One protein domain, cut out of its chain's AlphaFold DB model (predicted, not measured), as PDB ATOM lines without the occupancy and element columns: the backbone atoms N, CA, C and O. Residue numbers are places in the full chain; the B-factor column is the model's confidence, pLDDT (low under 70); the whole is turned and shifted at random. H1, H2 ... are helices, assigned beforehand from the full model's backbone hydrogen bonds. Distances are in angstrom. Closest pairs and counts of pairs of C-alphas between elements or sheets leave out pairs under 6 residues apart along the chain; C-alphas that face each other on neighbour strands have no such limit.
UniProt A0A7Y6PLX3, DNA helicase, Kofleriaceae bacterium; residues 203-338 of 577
ATOM      1  N   LEU A 203     118.759  87.607  86.483       94.25
ATOM      2  CA  LEU A 203     117.778  88.659  86.231       94.25
ATOM      3  C   LEU A 203     116.629  88.596  87.248       94.25
ATOM      4  O   LEU A 203     116.247  87.508  87.692       94.25
ATOM      5  N   PRO A 204     116.050  89.747  87.629       92.88
ATOM      6  CA  PRO A 204     114.827  89.761  88.416       92.88
ATOM      7  C   PRO A 204     113.683  89.016  87.726       92.88
ATOM      8  O   PRO A 204     113.547  89.042  86.507       92.88
ATOM      9  N   LYS A 205     112.813  88.385  88.522       90.50
ATOM     10  CA  LYS A 205     111.591  87.748  88.004       90.50
ATOM     11  C   LYS A 205     110.538  88.766  87.556       90.50
ATOM     12  O   LYS A 205     109.728  88.445  86.699       90.50
ATOM     13  N   ARG A 206     110.526  89.956  88.171       91.56
ATOM     14  CA  ARG A 206     109.559  91.026  87.901       91.56
ATOM     15  C   ARG A 206     110.127  91.991  86.860       91.56
ATOM     16  O   ARG A 206     111.272  92.421  87.008       91.56
ATOM     17  N   LEU A 207     109.311  92.317  85.861       92.88
ATOM     18  CA  LEU A 207     109.564  93.394  84.907       92.88
ATOM     19  C   LEU A 207     109.166  94.742  85.506       92.88
ATOM     20  O   LEU A 207     108.321  94.801  86.397       92.88
ATOM     21  N   SER A 208     109.806  95.803  85.036       91.06
ATOM     22  CA  SER A 208     109.422  97.169  85.365       91.06
ATOM     23  C   SER A 208     108.150  97.575  84.623       91.06
ATOM     24  O   SER A 208     107.974  97.214  83.462       91.06
ATOM     25  N   GLU A 209     107.289  98.340  85.290       84.81
ATOM     26  CA  GLU A 209     106.075  98.926  84.693       84.81
ATOM     27  C   GLU A 209     106.138 100.466  84.652       84.81
ATOM     28  O   GLU A 209     105.342 101.100  83.964       84.81
ATOM     29  N   GLY A 210     107.108 101.084  85.343       83.06
ATOM     30  CA  GLY A 210     107.272 102.539  85.446       83.06
ATOM     31  C   GLY A 210     108.223 103.172  84.424       83.06
ATOM     32  O   GLY A 210     108.550 104.358  84.540       83.06
ATOM     33  N   ALA A 211     108.689 102.422  83.421       87.12
ATOM     34  CA  ALA A 211     109.598 102.943  82.403       87.12
ATOM     35  C   ALA A 211     108.936 104.058  81.575       87.12
ATOM     36  O   ALA A 211     107.946 103.861  80.872       87.12
ATOM     37  N   THR A 212     109.501 105.266  81.629       89.06
ATOM     38  CA  THR A 212     109.007 106.389  80.814       89.06
ATOM     39  C   THR A 212     109.313 106.179  79.326       89.06
ATOM     40  O   THR A 212     110.281 105.503  78.975       89.06
ATOM     41  N   ALA A 213     108.579 106.856  78.437       86.81
ATOM     42  CA  ALA A 213     108.832 106.804  76.992       86.81
ATOM     43  C   ALA A 213     110.291 107.133  76.613       86.81
ATOM     44  O   ALA A 213     110.830 106.548  75.683       86.81
ATOM     45  N   GLN A 214     110.965 108.017  77.361       89.81
ATOM     46  CA  GLN A 214     112.380 108.352  77.137       89.81
ATOM     47  C   GLN A 214     113.324 107.199  77.494       89.81
ATOM     48  O   GLN A 214     114.342 107.015  76.830       89.81
ATOM     49  N   VAL A 215     112.991 106.438  78.540       93.75
ATOM     50  CA  VAL A 215     113.756 105.258  78.958       93.75
ATOM     51  C   VAL A 215     113.610 104.159  77.913       93.75
ATOM     52  O   VAL A 215     114.618 103.645  77.434       93.75
ATOM     53  N   ILE A 216     112.371 103.871  77.506       92.75
ATOM     54  CA  ILE A 216     112.054 102.882  76.467       92.75
ATOM     55  C   ILE A 216     112.762 103.246  75.155       92.75
ATOM     56  O   ILE A 216     113.498 102.430  74.602       92.75
ATOM     57  N   ALA A 217     112.618 104.498  74.701       92.38
ATOM     58  CA  ALA A 217     113.262 105.016  73.496       92.38
ATOM     59  C   ALA A 217     114.787 104.815  73.525       92.38
ATOM     60  O   ALA A 217     115.348 104.191  72.627       92.38
ATOM     61  N   LEU A 218     115.471 105.262  74.587       96.25
ATOM     62  CA  LEU A 218     116.927 105.130  74.677       96.25
ATOM     63  C   LEU A 218     117.371 103.665  74.669       96.25
ATOM     64  O   LEU A 218     118.304 103.321  73.943       96.25
ATOM     65  N   LYS A 219     116.714 102.798  75.450       95.88
ATOM     66  CA  LYS A 219     117.094 101.380  75.561       95.88
ATOM     67  C   LYS A 219     116.873 100.602  74.256       95.88
ATOM     68  O   LYS A 219     117.653  99.698  73.957       95.88
ATOM     69  N   ARG A 220     115.872 100.981  73.452       95.50
ATOM     70  CA  ARG A 220     115.591 100.389  72.128       95.50
ATOM     71  C   ARG A 220     116.477 100.941  71.006       95.50
ATOM     72  O   ARG A 220     116.597 100.304  69.957       95.50
ATOM     73  N   HIS A 221     117.107 102.097  71.204       96.19
ATOM     74  CA  HIS A 221     117.825 102.802  70.148       96.19
ATOM     75  C   HIS A 221     119.093 102.049  69.683       96.19
ATOM     76  O   HIS A 221     119.933 101.661  70.504       96.19
ATOM     77  N   PRO A 222     119.336 101.892  68.362       95.69
ATOM     78  CA  PRO A 222     120.505 101.168  67.844       95.69
ATOM     79  C   PRO A 222     121.855 101.779  68.258       95.69
ATOM     80  O   PRO A 222     122.846 101.053  68.358       95.69
ATOM     81  N   ALA A 223     121.903 103.084  68.544       97.00
ATOM     82  CA  ALA A 223     123.082 103.777  69.084       97.00
ATOM     83  C   ALA A 223     123.612 103.184  70.398       97.00
ATOM     84  O   ALA A 223     124.798 103.335  70.669       97.00
ATOM     85  N   VAL A 224     122.819 102.430  71.171       97.56
ATOM     86  CA  VAL A 224     123.327 101.702  72.352       97.56
ATOM     87  C   VAL A 224     124.538 100.828  71.992       97.56
ATOM     88  O   VAL A 224     125.472 100.687  72.780       97.56
ATOM     89  N   ARG A 225     124.607 100.315  70.754       97.44
ATOM     90  CA  ARG A 225     125.726  99.508  70.237       97.44
ATOM     91  C   ARG A 225     127.098 100.175  70.325       97.44
ATOM     92  O   ARG A 225     128.090  99.442  70.359       97.44
ATOM     93  N   VAL A 226     127.176 101.509  70.348       97.62
ATOM     94  CA  VAL A 226     128.458 102.240  70.360       97.62
ATOM     95  C   VAL A 226     129.235 102.044  71.659       97.62
ATOM     96  O   VAL A 226     130.458 102.143  71.651       97.62
ATOM     97  N   VAL A 227     128.546 101.715  72.754       97.56
ATOM     98  CA  VAL A 227     129.155 101.542  74.082       97.56
ATOM     99  C   VAL A 227     129.233 100.085  74.538       97.56
ATOM    100  O   VAL A 227     129.905  99.774  75.516       97.56
ATOM    101  N   LEU A 228     128.613  99.147  73.813       97.25
ATOM    102  CA  LEU A 228     128.649  97.725  74.191       97.25
ATOM    103  C   LEU A 228     130.043  97.096  74.046       97.25
ATOM    104  O   LEU A 228     130.324  96.082  74.685       97.25
ATOM    105  N   GLY A 229     130.917  97.689  73.225       95.06
ATOM    106  CA  GLY A 229     132.315  97.268  73.092       95.06
ATOM    107  C   GLY A 229     133.122  97.444  74.381       95.06
ATOM    108  O   GLY A 229     134.002  96.633  74.659       95.06
ATOM    109  N   ASP A 230     132.757  98.421  75.216       96.19
ATOM    110  CA  ASP A 230     133.424  98.698  76.492       96.19
ATOM    111  C   ASP A 230     133.344  97.521  77.474       96.19
ATOM    112  O   ASP A 230     134.106  97.463  78.437       96.19
ATOM    113  N   PHE A 231     132.402  96.595  77.262       96.50
ATOM    114  CA  PHE A 231     132.164  95.459  78.149       96.50
ATOM    115  C   PHE A 231     132.952  94.196  77.772       96.50
ATOM    116  O   PHE A 231     132.895  93.197  78.499       96.50
ATOM    117  N   ILE A 232     133.703  94.215  76.668       95.31
ATOM    118  CA  ILE A 232     134.565  93.097  76.268       95.31
ATOM    119  C   ILE A 232     135.753  93.031  77.235       95.31
ATOM    120  O   ILE A 232     136.549  93.958  77.335       95.31
ATOM    121  N   GLY A 233     135.856  91.937  77.992       90.75
ATOM    122  CA  GLY A 233     136.886  91.774  79.028       90.75
ATOM    123  C   GLY A 233     136.688  92.633  80.288       90.75
ATOM    124  O   GLY A 233     137.471  92.509  81.230       90.75
ATOM    125  N   TRP A 234     135.637  93.455  80.345       94.44
ATOM    126  CA  TRP A 234     135.332  94.311  81.491       94.44
ATOM    127  C   TRP A 234     134.921  93.509  82.732       94.44
ATOM    128  O   TRP A 234     134.224  92.487  82.646       94.44
ATOM    129  N   LYS A 235     135.323  94.012  83.903       88.88
ATOM    130  CA  LYS A 235     134.992  93.457  85.218       88.88
ATOM    131  C   LYS A 235     134.247  94.503  86.055       88.88
ATOM    132  O   LYS A 235     134.632  95.670  86.004       88.88
ATOM    133  N   PRO A 236     133.217  94.099  86.817       87.81
ATOM    134  CA  PRO A 236     132.495  95.018  87.685       87.81
ATOM    135  C   PRO A 236     133.381  95.531  88.832       87.81
ATOM    136  O   PRO A 236     134.324  94.837  89.221       87.81
ATOM    137  N   PRO A 237     133.080  96.717  89.393       88.44
ATOM    138  CA  PRO A 237     133.673  97.172  90.648       88.44
ATOM    139  C   PRO A 237     133.427  96.177  91.788       88.44
ATOM    140  O   PRO A 237     132.431  95.454  91.774       88.44
ATOM    141  N   LYS A 238     134.297  96.185  92.810       82.06
ATOM    142  CA  LYS A 238     134.245  95.241  93.945       82.06
ATOM    143  C   LYS A 238     132.881  95.178  94.635       82.06
ATOM    144  O   LYS A 238     132.426  94.090  94.980       82.06
ATOM    145  N   ASP A 239     132.224  96.323  94.805       80.44
ATOM    146  CA  ASP A 239     130.925  96.405  95.483       80.44
ATOM    147  C   ASP A 239     129.795  95.733  94.677       80.44
ATOM    148  O   ASP A 239     128.844  95.207  95.258       80.44
ATOM    149  N   ASP A 240     129.962  95.632  93.356       83.56
ATOM    150  CA  ASP A 240     129.003  95.040  92.421       83.56
ATOM    151  C   ASP A 240     129.386  93.620  91.970       83.56
ATOM    152  O   ASP A 240     128.640  92.988  91.222       83.56
ATOM    153  N   GLU A 241     130.518  93.064  92.428       74.81
ATOM    154  CA  GLU A 241     130.964  91.704  92.067       74.81
ATOM    155  C   GLU A 241     129.955  90.618  92.472       74.81
ATOM    156  O   GLU A 241     129.917  89.542  91.870       74.81
ATOM    157  N   LYS A 242     129.117  90.901  93.478       80.25
ATOM    158  CA  LYS A 242     128.047  90.004  93.938       80.25
ATOM    159  C   LYS A 242     126.839  89.987  93.001       80.25
ATOM    160  O   LYS A 242     126.030  89.061  93.081       80.25
ATOM    161  N   LEU A 243     126.687  90.991  92.136       85.19
ATOM    162  CA  LEU A 243     125.631  90.998  91.131       85.19
ATOM    163  C   LEU A 243     125.936  89.956  90.055       85.19
ATOM    164  O   LEU A 243     127.079  89.729  89.654       85.19
ATOM    165  N   ALA A 244     124.884  89.341  89.520       90.12
ATOM    166  CA  ALA A 244     125.033  88.496  88.346       90.12
ATOM    167  C   ALA A 244     125.635  89.294  87.177       90.12
ATOM    168  O   ALA A 244     125.328  90.470  86.991       90.12
ATOM    169  N   ARG A 245     126.457  88.638  86.346       90.56
ATOM    170  CA  ARG A 245     127.212  89.289  85.255       90.56
ATOM    171  C   ARG A 245     126.347  90.124  84.308       90.56
ATOM    172  O   ARG A 245     126.805  91.177  83.867       90.56
ATOM    173  N   SER A 246     125.144  89.647  83.983       92.19
ATOM    174  CA  SER A 246     124.161  90.369  83.166       92.19
ATOM    175  C   SER A 246     123.684  91.634  83.876       92.19
ATOM    176  O   SER A 246     123.744  92.721  83.315       92.19
ATOM    177  N   ARG A 247     123.302  91.500  85.148       94.19
ATOM    178  CA  ARG A 247     122.785  92.587  85.976       94.19
ATOM    179  C   ARG A 247     123.831  93.681  86.219       94.19
ATOM    180  O   ARG A 247     123.527  94.853  86.049       94.19
ATOM    181  N   ALA A 248     125.077  93.310  86.517       93.94
ATOM    182  CA  ALA A 248     126.173  94.271  86.659       93.94
ATOM    183  C   ALA A 248     126.425  95.064  85.363       93.94
ATOM    184  O   ALA A 248     126.673  96.263  85.408       93.94
ATOM    185  N   ARG A 249     126.329  94.422  84.191       94.81
ATOM    186  CA  ARG A 249     126.477  95.120  82.903       94.81
ATOM    187  C   ARG A 249     125.341  96.104  82.658       94.81
ATOM    188  O   ARG A 249     125.628  97.201  82.210       94.81
ATOM    189  N   LEU A 250     124.096  95.753  82.985       96.12
ATOM    190  CA  LEU A 250     122.964  96.681  82.856       96.12
ATOM    191  C   LEU A 250     123.123  97.908  83.763       96.12
ATOM    192  O   LEU A 250     122.949  99.025  83.283       96.12
ATOM    193  N   LEU A 251     123.545  97.715  85.022       95.69
ATOM    194  CA  LEU A 251     123.830  98.820  85.949       95.69
ATOM    195  C   LEU A 251     124.848  99.790  85.364       95.69
ATOM    196  O   LEU A 251     124.635 100.994  85.347       95.69
ATOM    197  N   HIS A 252     125.964  99.253  84.879       96.00
ATOM    198  CA  HIS A 252     127.073 100.059  84.380       96.00
ATOM    199  C   HIS A 252     126.842 100.561  82.954       96.00
ATOM    200  O   HIS A 252     127.500 101.498  82.525       96.00
ATOM    201  N   LEU A 253     125.917  99.976  82.198       96.50
ATOM    202  CA  LEU A 253     125.542 100.469  80.878       96.50
ATOM    203  C   LEU A 253     124.598 101.668  80.990       96.50
ATOM    204  O   LEU A 253     124.837 102.685  80.350       96.50
ATOM    205  N   PHE A 254     123.547 101.543  81.805       97.31
ATOM    206  CA  PHE A 254     122.479 102.541  81.910       97.31
ATOM    207  C   PHE A 254     122.603 103.465  83.132       97.31
ATOM    208  O   PHE A 254     121.891 104.460  83.234       97.31
ATOM    209  N   GLY A 255     123.524 103.182  84.053       94.88
ATOM    210  CA  GLY A 255     123.883 104.072  85.161       94.88
ATOM    211  C   GLY A 255     125.066 104.999  84.859       94.88
ATOM    212  O   GLY A 255     125.239 106.002  85.548       94.88
ATOM    213  N   ASP A 256     125.866 104.703  83.832       96.19
ATOM    214  CA  ASP A 256     127.087 105.445  83.495       96.19
ATOM    215  C   ASP A 256     126.794 106.624  82.558       96.19
ATOM    216  O   ASP A 256     126.289 106.453  81.446       96.19
ATOM    217  N   ARG A 257     127.105 107.839  83.020       96.69
ATOM    218  CA  ARG A 257     126.794 109.071  82.289       96.69
ATOM    219  C   ARG A 257     127.582 109.179  80.984       96.69
ATOM    220  O   ARG A 257     126.981 109.475  79.957       96.69
ATOM    221  N   ASP A 258     128.880 108.895  81.009       97.31
ATOM    222  CA  ASP A 258     129.776 109.053  79.858       97.31
ATOM    223  C   ASP A 258     129.402 108.087  78.723       97.31
ATOM    224  O   ASP A 258     129.502 108.404  77.531       97.31
ATOM    225  N   ARG A 259     128.935 106.880  79.070       97.50
ATOM    226  CA  ARG A 259     128.360 105.943  78.101       97.50
ATOM    227  C   ARG A 259     127.076 106.487  77.494       97.50
ATOM    228  O   ARG A 259     126.945 106.476  76.272       97.50
ATOM    229  N   LEU A 260     126.149 106.970  78.320       97.88
ATOM    230  CA  LEU A 260     124.880 107.511  77.837       97.88
ATOM    231  C   LEU A 260     125.077 108.761  76.967       97.88
ATOM    232  O   LEU A 260     124.414 108.879  75.943       97.88
ATOM    233  N   GLU A 261     126.025 109.641  77.292       98.00
ATOM    234  CA  GLU A 261     126.377 110.800  76.459       98.00
ATOM    235  C   GLU A 261     126.877 110.370  75.070       98.00
ATOM    236  O   GLU A 261     126.444 110.929  74.061       98.00
ATOM    237  N   ARG A 262     127.691 109.306  74.976       98.06
ATOM    238  CA  ARG A 262     128.079 108.719  73.679       98.06
ATOM    239  C   ARG A 262     126.906 108.097  72.923       98.06
ATOM    240  O   ARG A 262     126.880 108.182  71.697       98.06
ATOM    241  N   VAL A 263     125.944 107.486  73.621       97.88
ATOM    242  CA  VAL A 263     124.713 106.969  72.994       97.88
ATOM    243  C   VAL A 263     123.887 108.114  72.412       97.88
ATOM    244  O   VAL A 263     123.491 108.025  71.253       97.88
ATOM    245  N   ILE A 264     123.671 109.197  73.168       97.25
ATOM    246  CA  ILE A 264     122.949 110.388  72.690       97.25
ATOM    247  C   ILE A 264     123.670 111.021  71.496       97.25
ATOM    248  O   ILE A 264     123.036 111.301  70.481       97.25
ATOM    249  N   ALA A 265     124.995 111.179  71.568       96.94
ATOM    250  CA  ALA A 265     125.784 111.723  70.464       96.94
ATOM    251  C   ALA A 265     125.655 110.877  69.185       96.94
ATOM    252  O   ALA A 265     125.509 111.418  68.093       96.94
ATOM    253  N   ALA A 266     125.650 109.547  69.315       97.00
ATOM    254  CA  ALA A 266     125.480 108.628  68.192       97.00
ATOM    255  C   ALA A 266     124.025 108.502  67.697       97.00
ATOM    256  O   ALA A 266     123.801 107.950  66.619       97.00
ATOM    257  N   ALA A 267     123.045 108.997  68.458       94.69
ATOM    258  CA  ALA A 267     121.637 109.021  68.070       94.69
ATOM    259  C   ALA A 267     121.289 110.172  67.114       94.69
ATOM    260  O   ALA A 267     120.150 110.266  66.674       94.69
ATOM    261  N   ASN A 268     122.245 111.049  66.776       91.56
ATOM    262  CA  ASN A 268     122.088 112.100  65.761       91.56
ATOM    263  C   ASN A 268     120.824 112.971  65.933       91.56
ATOM    264  O   ASN A 268     120.210 113.389  64.955       91.56
ATOM    265  N   GLY A 269     120.445 113.259  67.183       88.94
ATOM    266  CA  GLY A 269     119.287 114.094  67.519       88.94
ATOM    267  C   GLY A 269     117.959 113.348  67.700       88.94
ATOM    268  O   GLY A 269     116.992 113.975  68.123       88.94
ATOM    269  N   GLU A 270     117.903 112.033  67.461       88.25
ATOM    270  CA  GLU A 270     116.698 111.208  67.687       88.25
ATOM    271  C   GLU A 270     116.400 110.974  69.180       88.25
ATOM    272  O   GLU A 270     115.267 110.676  69.559       88.25
ATOM    273  N   LEU A 271     117.403 111.138  70.051       92.56
ATOM    274  CA  LEU A 271     117.252 111.049  71.503       92.56
ATOM    275  C   LEU A 271     117.587 112.389  72.175       92.56
ATOM    276  O   LEU A 271     118.643 112.962  71.904       92.56
ATOM    277  N   PRO A 272     116.747 112.880  73.103       92.31
ATOM    278  CA  PRO A 272     117.020 114.128  73.802       92.31
ATOM    279  C   PRO A 272     117.983 113.912  74.983       92.31
ATOM    280  O   PRO A 272     117.884 112.913  75.691       92.31
ATOM    281  N   GLU A 273     118.837 114.892  75.295       92.25
ATOM    282  CA  GLU A 273     119.802 114.807  76.416       92.25
ATOM    283  C   GLU A 273     119.146 114.511  77.775       92.25
ATOM    284  O   GLU A 273     119.703 113.796  78.609       92.25
ATOM    285  N   ARG A 274     117.915 114.997  77.995       92.38
ATOM    286  CA  ARG A 274     117.135 114.714  79.215       92.38
ATOM    287  C   ARG A 274     116.884 113.217  79.450       92.38
ATOM    288  O   ARG A 274     116.663 112.826  80.595       92.38
ATOM    289  N   ALA A 275     116.963 112.385  78.405       93.62
ATOM    290  CA  ALA A 275     116.836 110.935  78.525       93.62
ATOM    291  C   ALA A 275     117.947 110.327  79.398       93.62
ATOM    292  O   ALA A 275     117.692 109.341  80.082       93.62
ATOM    293  N   ILE A 276     119.139 110.940  79.454       96.19
ATOM    294  CA  ILE A 276     120.251 110.484  80.307       96.19
ATOM    295  C   ILE A 276     119.810 110.453  81.771       96.19
ATOM    296  O   ILE A 276     119.899 109.423  82.436       96.19
ATOM    297  N   VAL A 277     119.278 111.573  82.267       95.31
ATOM    298  CA  VAL A 277     118.852 111.700  83.668       95.31
ATOM    299  C   VAL A 277     117.682 110.762  83.967       95.31
ATOM    300  O   VAL A 277     117.660 110.136  85.027       95.31
ATOM    301  N   ALA A 278     116.733 110.631  83.033       93.94
ATOM    302  CA  ALA A 278     115.603 109.715  83.173       93.94
ATOM    303  C   ALA A 278     116.068 108.253  83.303       93.94
ATOM    304  O   ALA A 278     115.663 107.566  84.239       93.94
ATOM    305  N   VAL A 279     116.969 107.805  82.423       96.56
ATOM    306  CA  VAL A 279     117.513 106.438  82.418       96.56
ATOM    307  C   VAL A 279     118.370 106.161  83.648       96.56
ATOM    308  O   VAL A 279     118.206 105.108  84.260       96.56
ATOM    309  N   GLN A 280     119.223 107.097  84.073       95.94
ATOM    310  CA  GLN A 280     120.033 106.916  85.283       95.94
ATOM    311  C   GLN A 280     119.166 106.810  86.538       95.94
ATOM    312  O   GLN A 280     119.399 105.938  87.377       95.94
ATOM    313  N   LYS A 281     118.154 107.679  86.674       93.44
ATOM    314  CA  LYS A 281     117.229 107.639  87.813       93.44
ATOM    315  C   LYS A 281     116.447 106.326  87.836       93.44
ATOM    316  O   LYS A 281     116.384 105.694  88.887       93.44
ATOM    317  N   HIS A 282     115.905 105.909  86.690       94.94
ATOM    318  CA  HIS A 282     115.176 104.645  86.541       94.94
ATOM    319  C   HIS A 282     116.053 103.441  86.890       94.94
ATOM    320  O   HIS A 282     115.716 102.649  87.767       94.94
ATOM    321  N   THR A 283     117.244 103.369  86.290       94.81
ATOM    322  CA  THR A 283     118.211 102.289  86.528       94.81
ATOM    323  C   THR A 283     118.625 102.238  87.993       94.81
ATOM    324  O   THR A 283     118.726 101.160  88.563       94.81
ATOM    325  N   ARG A 284     118.826 103.379  88.659       93.62
ATOM    326  CA  ARG A 284     119.151 103.385  90.089       93.62
ATOM    327  C   ARG A 284     118.059 102.702  90.917       93.62
ATOM    328  O   ARG A 284     118.391 101.825  91.708       93.62
ATOM    329  N   ILE A 285     116.790 103.048  90.689       92.06
ATOM    330  CA  ILE A 285     115.639 102.468  91.401       92.06
ATOM    331  C   ILE A 285     115.569 100.951  91.172       92.06
ATOM    332  O   ILE A 285     115.454 100.189  92.127       92.06
ATOM    333  N   GLN A 286     115.755 100.480  89.935       93.12
ATOM    334  CA  GLN A 286     115.741  99.045  89.593       93.12
ATOM    335  C   GLN A 286     116.764  98.197  90.368       93.12
ATOM    336  O   GLN A 286     116.601  96.983  90.556       93.12
ATOM    337  N   PHE A 287     117.837  98.828  90.842       91.69
ATOM    338  CA  PHE A 287     118.911  98.183  91.589       91.69
ATOM    339  C   PHE A 287     118.797  98.366  93.103       91.69
ATOM    340  O   PHE A 287     119.577  97.767  93.846       91.69
ATOM    341  N   GLU A 288     117.791  99.101  93.575       88.06
ATOM    342  CA  GLU A 288     117.468  99.184  94.992       88.06
ATOM    343  C   GLU A 288     116.854  97.872  95.509       88.06
ATOM    344  O   GLU A 288     116.331  97.024  94.774       88.06
ATOM    345  N   THR A 289     116.966  97.673  96.822       82.25
ATOM    346  CA  THR A 289     116.350  96.536  97.513       82.25
ATOM    347  C   THR A 289     114.906  96.888  97.839       82.25
ATOM    348  O   THR A 289     114.680  97.956  98.395       82.25
ATOM    349  N   THR A 290     113.952  95.994  97.553       81.06
ATOM    350  CA  THR A 290     112.530  96.250  97.855       81.06
ATOM    351  C   THR A 290     112.300  96.467  99.347       81.06
ATOM    352  O   THR A 290     113.010  95.879 100.176       81.06
ATOM    353  N   THR A 291     111.295  97.266  99.698       79.88
ATOM    354  CA  THR A 291     110.964  97.584 101.092       79.88
ATOM    355  C   THR A 291     110.681  96.317 101.897       79.88
ATOM    356  O   THR A 291     111.179  96.173 103.011       79.88
ATOM    357  N   GLU A 292     110.007  95.322 101.316       79.00
ATOM    358  CA  GLU A 292     109.736  94.043 101.987       79.00
ATOM    359  C   GLU A 292     111.023  93.271 102.302       79.00
ATOM    360  O   GLU A 292     111.140  92.636 103.350       79.00
ATOM    361  N   LYS A 293     112.032  93.340 101.425       76.69
ATOM    362  CA  LYS A 293     113.335  92.705 101.671       76.69
ATOM    363  C   LYS A 293     114.150  93.455 102.719       76.69
ATOM    364  O   LYS A 293     114.848  92.810 103.504       76.69
ATOM    365  N   GLN A 294     114.078  94.786 102.737       78.38
ATOM    366  CA  GLN A 294     114.710  95.603 103.777       78.38
ATOM    367  C   GLN A 294     114.070  95.325 105.149       78.38
ATOM    368  O   GLN A 294     114.768  95.161 106.151       78.38
ATOM    369  N   MET A 295     112.747  95.158 105.171       80.19
ATOM    370  CA  MET A 295     111.935  94.917 106.362       80.19
ATOM    371  C   MET A 295     111.702  93.429 106.659       80.19
ATOM    372  O   MET A 295     110.788  93.092 107.399       80.19
ATOM    373  N   LYS A 296     112.561  92.520 106.173       77.88
ATOM    374  CA  LYS A 296     112.439  91.059 106.391       77.88
ATOM    375  C   LYS A 296     112.391  90.603 107.862       77.88
ATOM    376  O   LYS A 296     112.220  89.420 108.130       77.88
ATOM    377  N   HIS A 297     112.674  91.514 108.792       76.31
ATOM    378  CA  HIS A 297     112.612  91.310 110.240       76.31
ATOM    379  C   HIS A 297     111.205  91.560 110.817       76.31
ATOM    380  O   HIS A 297     110.990  91.329 112.002       76.31
ATOM    381  N   VAL A 298     110.273  92.046 109.994       76.00
ATOM    382  CA  VAL A 298     108.855  92.247 110.301       76.00
ATOM    383  C   VAL A 298     108.064  91.034 109.800       76.00
ATOM    384  O   VAL A 298     108.395  90.473 108.754       76.00
ATOM    385  N   ASP A 299     107.026  90.632 110.537       76.25
ATOM    386  CA  ASP A 299     106.153  89.513 110.166       76.25
ATOM    387  C   ASP A 299     105.576  89.681 108.752       76.25
ATOM    388  O   ASP A 299     105.112  90.762 108.385       76.25
ATOM    389  N   ALA A 300     105.574  88.598 107.968       69.62
ATOM    390  CA  ALA A 300     105.188  88.619 106.554       69.62
ATOM    391  C   ALA A 300     103.762  89.153 106.320       69.62
ATOM    392  O   ALA A 300     103.536  89.885 105.359       69.62
ATOM    393  N   ASP A 301     102.835  88.874 107.241       73.31
ATOM    394  CA  ASP A 301     101.440  89.337 107.183       73.31
ATOM    395  C   ASP A 301     101.302  90.862 107.357       73.31
ATOM    396  O   ASP A 301     100.258  91.437 107.064       73.31
ATOM    397  N   ARG A 302     102.363  91.540 107.823       70.62
ATOM    398  CA  ARG A 302     102.437  93.002 107.986       70.62
ATOM    399  C   ARG A 302     103.225  93.687 106.863       70.62
ATOM    400  O   ARG A 302     103.359  94.908 106.883       70.62
ATOM    401  N   LEU A 303     103.745  92.920 105.900       71.88
ATOM    402  CA  LEU A 303     104.499  93.404 104.736       71.88
ATOM    403  C   LEU A 303     103.639  93.463 103.462       71.88
ATOM    404  O   LEU A 303     104.138  93.309 102.349       71.88
ATOM    405  N   ILE A 304     102.336  93.680 103.637       76.94
ATOM    406  CA  ILE A 304     101.347  93.859 102.575       76.94
ATOM    407  C   ILE A 304     100.518  95.093 102.948       76.94
ATOM    408  O   ILE A 304     100.192  95.300 104.119       76.94
ATOM    409  N   ALA A 305     100.219  95.946 101.973       75.50
ATOM    410  CA  ALA A 305      99.371  97.113 102.169       75.50
ATOM    411  C   ALA A 305      97.911  96.706 102.455       75.50
ATOM    412  O   ALA A 305      97.492  95.577 102.201       75.50
ATOM    413  N   LEU A 306      97.109  97.643 102.977       77.06
ATOM    414  CA  LEU A 306      95.703  97.393 103.338       77.06
ATOM    415  C   LEU A 306      94.828  96.966 102.147       77.06
ATOM    416  O   LEU A 306      93.796  96.331 102.343       77.06
ATOM    417  N   ASP A 307      95.235  97.302 100.925       74.75
ATOM    418  CA  ASP A 307      94.584  96.919  99.670       74.75
ATOM    419  C   ASP A 307      95.104  95.583  99.095       74.75
ATOM    420  O   ASP A 307      94.759  95.210  97.972       74.75
ATOM    421  N   GLY A 308      95.946  94.862  99.845       77.06
ATOM    422  CA  GLY A 308      96.538  93.591  99.431       77.06
ATOM    423  C   GLY A 308      97.737  93.729  98.487       77.06
ATOM    424  O   GLY A 308      98.269  92.713  98.032       77.06
ATOM    425  N   ARG A 309      98.178  94.955  98.169       80.06
ATOM    426  CA  ARG A 309      99.331  95.200  97.290       80.06
ATOM    427  C   ARG A 309     100.654  95.180  98.059       80.06
ATOM    428  O   ARG A 309     100.700  95.172  99.288       80.06
ATOM    429  N   LYS A 310     101.761  95.161  97.314       76.38
ATOM    430  CA  LYS A 310     103.119  95.309  97.865       76.38
ATOM    431  C   LYS A 310     103.303  96.689  98.495       76.38
ATOM    432  O   LYS A 310     102.659  97.638  98.061       76.38
ATOM    433  N   LEU A 311     104.216  96.815  99.456       77.94
ATOM    434  CA  LEU A 311     104.489  98.094 100.124       77.94
ATOM    435  C   LEU A 311     105.065  99.134  99.160       77.94
ATOM    436  O   LEU A 311     104.810 100.323  99.316       77.94
ATOM    437  N   ASP A 312     105.817  98.678  98.158       79.62
ATOM    438  CA  ASP A 312     106.367  99.544  97.114       79.62
ATOM    439  C   ASP A 312     105.350  99.881  96.000       79.62
ATOM    440  O   ASP A 312     105.653 100.691  95.132       79.62
ATOM    441  N   ALA A 313     104.152  99.283  95.973       78.12
ATOM    442  CA  ALA A 313     103.187  99.539  94.898       78.12
ATOM    443  C   ALA A 313     102.687 100.995  94.927       78.12
ATOM    444  O   ALA A 313     102.224 101.478  95.962       78.12
ATOM    445  N   GLY A 314     102.767 101.694  93.792       75.38
ATOM    446  CA  GLY A 314     102.426 103.116  93.693       75.38
ATOM    447  C   GLY A 314     103.371 104.073  94.435       75.38
ATOM    448  O   GLY A 314     103.013 105.236  94.640       75.38
ATOM    449  N   THR A 315     104.561 103.625  94.851       81.62
ATOM    450  CA  THR A 315     105.597 104.477  95.459       81.62
ATOM    451  C   THR A 315     106.737 104.757  94.465       81.62
ATOM    452  O   THR A 315     106.876 104.063  93.458       81.62
ATOM    453  N   PRO A 316     107.627 105.734  94.729       79.88
ATOM    454  CA  PRO A 316     108.817 105.946  93.898       79.88
ATOM    455  C   PRO A 316     109.765 104.737  93.800       79.88
ATOM    456  O   PRO A 316     110.626 104.729  92.925       79.88
ATOM    457  N   THR A 317     109.635 103.748  94.692       82.31
ATOM    458  CA  THR A 317     110.433 102.512  94.727       82.31
ATOM    459  C   THR A 317     109.686 101.310  94.145       82.31
ATOM    460  O   THR A 317     110.167 100.184  94.265       82.31
ATOM    461  N   GLU A 318     108.550 101.517  93.469       86.19
ATOM    462  CA  GLU A 318     107.739 100.456  92.854       86.19
ATOM    463  C   GLU A 318     108.554  99.519  91.964       86.19
ATOM    464  O   GLU A 318     108.362  98.299  92.010       86.19
ATOM    465  N   ASP A 319     109.530 100.065  91.243       89.00
ATOM    466  CA  ASP A 319     110.432  99.342  90.352       89.00
ATOM    467  C   ASP A 319     111.680  98.765  91.045       89.00
ATOM    468  O   ASP A 319     112.576  98.247  90.384       89.00
ATOM    469  N   ALA A 320     111.762  98.763  92.377       90.38
ATOM    470  CA  ALA A 320     112.892  98.157  93.075       90.38
ATOM    471  C   ALA A 320     113.055  96.670  92.713       90.38
ATOM    472  O   ALA A 320     112.101  95.884  92.684       90.38
ATOM    473  N   ASN A 321     114.295  96.248  92.454       91.50
ATOM    474  CA  ASN A 321     114.622  94.887  92.035       91.50
ATOM    475  C   ASN A 321     113.779  94.388  90.837       91.50
ATOM    476  O   ASN A 321     113.271  93.261  90.865       91.50
ATOM    477  N   THR A 322     113.647  95.218  89.800       94.31
ATOM    478  CA  THR A 322     113.094  94.871  88.477       94.31
ATOM    479  C   THR A 322     114.135  95.082  87.375       94.31
ATOM    480  O   THR A 322     115.297  95.390  87.650       94.31
ATOM    481  N   PHE A 323     113.747  94.818  86.131       95.50
ATOM    482  CA  PHE A 323     114.493  95.173  84.927       95.50
ATOM    483  C   PHE A 323     113.494  95.470  83.801       95.50
ATOM    484  O   PHE A 323     112.331  95.065  83.901       95.50
ATOM    485  N   ASP A 324     113.931  96.153  82.748       95.38
ATOM    486  CA  ASP A 324     113.061  96.514  81.626       95.38
ATOM    487  C   ASP A 324     113.054  95.412  80.560       95.38
ATOM    488  O   ASP A 324     114.059  94.730  80.336       95.38
ATOM    489  N   ALA A 325     111.938  95.251  79.848       94.88
ATOM    490  CA  ALA A 325     111.877  94.326  78.714       94.88
ATOM    491  C   ALA A 325     112.892  94.724  77.622       94.88
ATOM    492  O   ALA A 325     113.529  93.867  77.005       94.88
ATOM    493  N   GLU A 326     113.126  96.027  77.462       95.00
ATOM    494  CA  GLU A 326     114.079  96.636  76.536       95.00
ATOM    495  C   GLU A 326     115.547  96.322  76.874       95.00
ATOM    496  O   GLU A 326     116.420  96.465  76.018       95.00
ATOM    497  N   ASP A 327     115.847  95.839  78.087       96.94
ATOM    498  CA  ASP A 327     117.193  95.373  78.441       96.94
ATOM    499  C   ASP A 327     117.535  94.040  77.757       96.94
ATOM    500  O   ASP A 327     118.706  93.721  77.526       96.94
ATOM    501  N   VAL A 328     116.522  93.231  77.428       97.38
ATOM    502  CA  VAL A 328     116.716  91.870  76.912       97.38
ATOM    503  C   VAL A 328     117.495  91.844  75.594       97.38
ATOM    504  O   VAL A 328     118.497  91.121  75.517       97.38
ATOM    505  N   PRO A 329     117.111  92.610  74.554       97.31
ATOM    506  CA  PRO A 329     117.844  92.613  73.292       97.31
ATOM    507  C   PRO A 329     119.302  93.065  73.446       97.31
ATOM    508  O   PRO A 329     120.192  92.551  72.763       97.31
ATOM    509  N   VAL A 330     119.559  93.981  74.384       97.81
ATOM    510  CA  VAL A 330     120.897  94.494  74.703       97.81
ATOM    511  C   VAL A 330     121.774  93.408  75.330       97.81
ATOM    512  O   VAL A 330     122.944  93.269  74.970       97.81
ATOM    513  N   LEU A 331     121.217  92.579  76.217       97.56
ATOM    514  CA  LEU A 331     121.936  91.437  76.788       97.56
ATOM    515  C   LEU A 331     122.341  90.411  75.721       97.56
ATOM    516  O   LEU A 331     123.469  89.917  75.750       97.56
ATOM    517  N   PHE A 332     121.465  90.114  74.756       97.44
ATOM    518  CA  PHE A 332     121.816  89.237  73.631       97.44
ATOM    519  C   PHE A 332     122.871  89.870  72.711       97.44
ATOM    520  O   PHE A 332     123.785  89.183  72.260       97.44
ATOM    521  N   GLU A 333     122.838  91.187  72.504       97.25
ATOM    522  CA  GLU A 333     123.900  91.899  71.780       97.25
ATOM    523  C   GLU A 333     125.257  91.824  72.507       97.25
ATOM    524  O   GLU A 333     126.291  91.629  71.867       97.25
ATOM    525  N   LEU A 334     125.269  91.899  73.842       97.06
ATOM    526  CA  LEU A 334     126.475  91.676  74.647       97.06
ATOM    527  C   LEU A 334     127.007  90.238  74.510       97.06
ATOM    528  O   LEU A 334     128.224  90.051  74.481       97.06
ATOM    529  N   VAL A 335     126.132  89.232  74.384       96.50
ATOM    530  CA  VAL A 335     126.544  87.850  74.071       96.50
ATOM    531  C   VAL A 335     127.203  87.786  72.693       96.50
ATOM    532  O   VAL A 335     128.323  87.291  72.581       96.50
ATOM    533  N   ARG A 336     126.578  88.369  71.658       94.50
ATOM    534  CA  ARG A 336     127.120  88.398  70.283       94.50
ATOM    535  C   ARG A 336     128.505  89.044  70.184       94.50
ATOM    536  O   ARG A 336     129.280  88.700  69.297       94.50
ATOM    537  N   ARG A 337     128.814  89.981  71.082       95.06
ATOM    538  CA  ARG A 337     130.108  90.685  71.151       95.06
ATOM    539  C   ARG A 337     131.148  89.985  72.027       95.06
ATOM    540  O   ARG A 337     132.255  90.494  72.164       95.06
ATOM    541  N   GLY A 338     130.806  88.859  72.654       94.88
ATOM    542  CA  GLY A 338     131.684  88.153  73.592       94.88
ATOM    543  C   GLY A 338     131.818  88.833  74.960       94.88
ATOM    544  O   GLY A 338     132.658  88.439  75.768       94.88
TER     545      GLY A 338
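Overview. This is residues 203 to 338 of the 577 residues of the protein "DNA helicase" of Kofleriaceae bacterium (UniProt A0A7Y6PLX3). A small body of short helices has an arm at one end, made by H7 and much of the long loop of residues 295 to 326 after it. Within the body H6 packs on H1, H4 and H5, while H8 is apart from H6 and near H3 and H4. The printed part has 136 residues, with eight named helices, H1 to H8, and no named strand; it is all helix, though under half of the residues are in them. It is compact, with a radius of gyration of the C-alphas of 16.2 A, and elongated, spanning 50 by 31 by 21 A.

Arrangement. After Leu 203 come H1, residues 213 to 220, H2, residues 222 to 226, and H3, residues 228 to 231. H4, residues 245 to 254, touches H5, residues 257 to 266, only at the corner, and only just: 3 pairs of C-alphas are within 8 A, the closest those of Leu 253 and Arg 259, 6.8 A. H5 touches H2, closest at C-alphas 263 and 223, 5.3 A. H6, residues 274 to 286, forms a hairpin with H5, touching it with residues 276 to 280 alone, at a steep tilt of 44 degrees; C-alphas 260 and 276 are closest, 6.0 A. H6 touches H1 about perpendicular, 83 degrees, closest at C-alphas 279 and 215, 5.2 A. H7, residues 291 to 294, touches no helix. H8, residues 327 to 336, only just touches H3, with 3 pairs within 8 A, closest at C-alphas 334 and 228, 6.4 A. Every O i to N i+4 pair is within hydrogen-bond range in H1, H4, H5, H6 and H8; H2 has 0 of 1, but 2 of 2 O i to N i+3 pairs, and H3 and H7 are too short.

Along the chain. H1 begins at C-alpha 213 (108.832, 106.804, 76.992) and is 10.5 A long. H4 is 14.5 A, H5 14.2 A and H6 18.8 A. H8 is 14.6 A, ending at C-alpha 336 (127.120, 88.398, 70.283).

Size, cuts and confidence. The C-alphas of Asn 268 and Asp 299 are farthest apart, 52.3 A. The printed part has no cut; the links H3 to H4 and H7 to H8 are long. Mean pLDDT of the printed part is 89.8, and residue 300 is under 70.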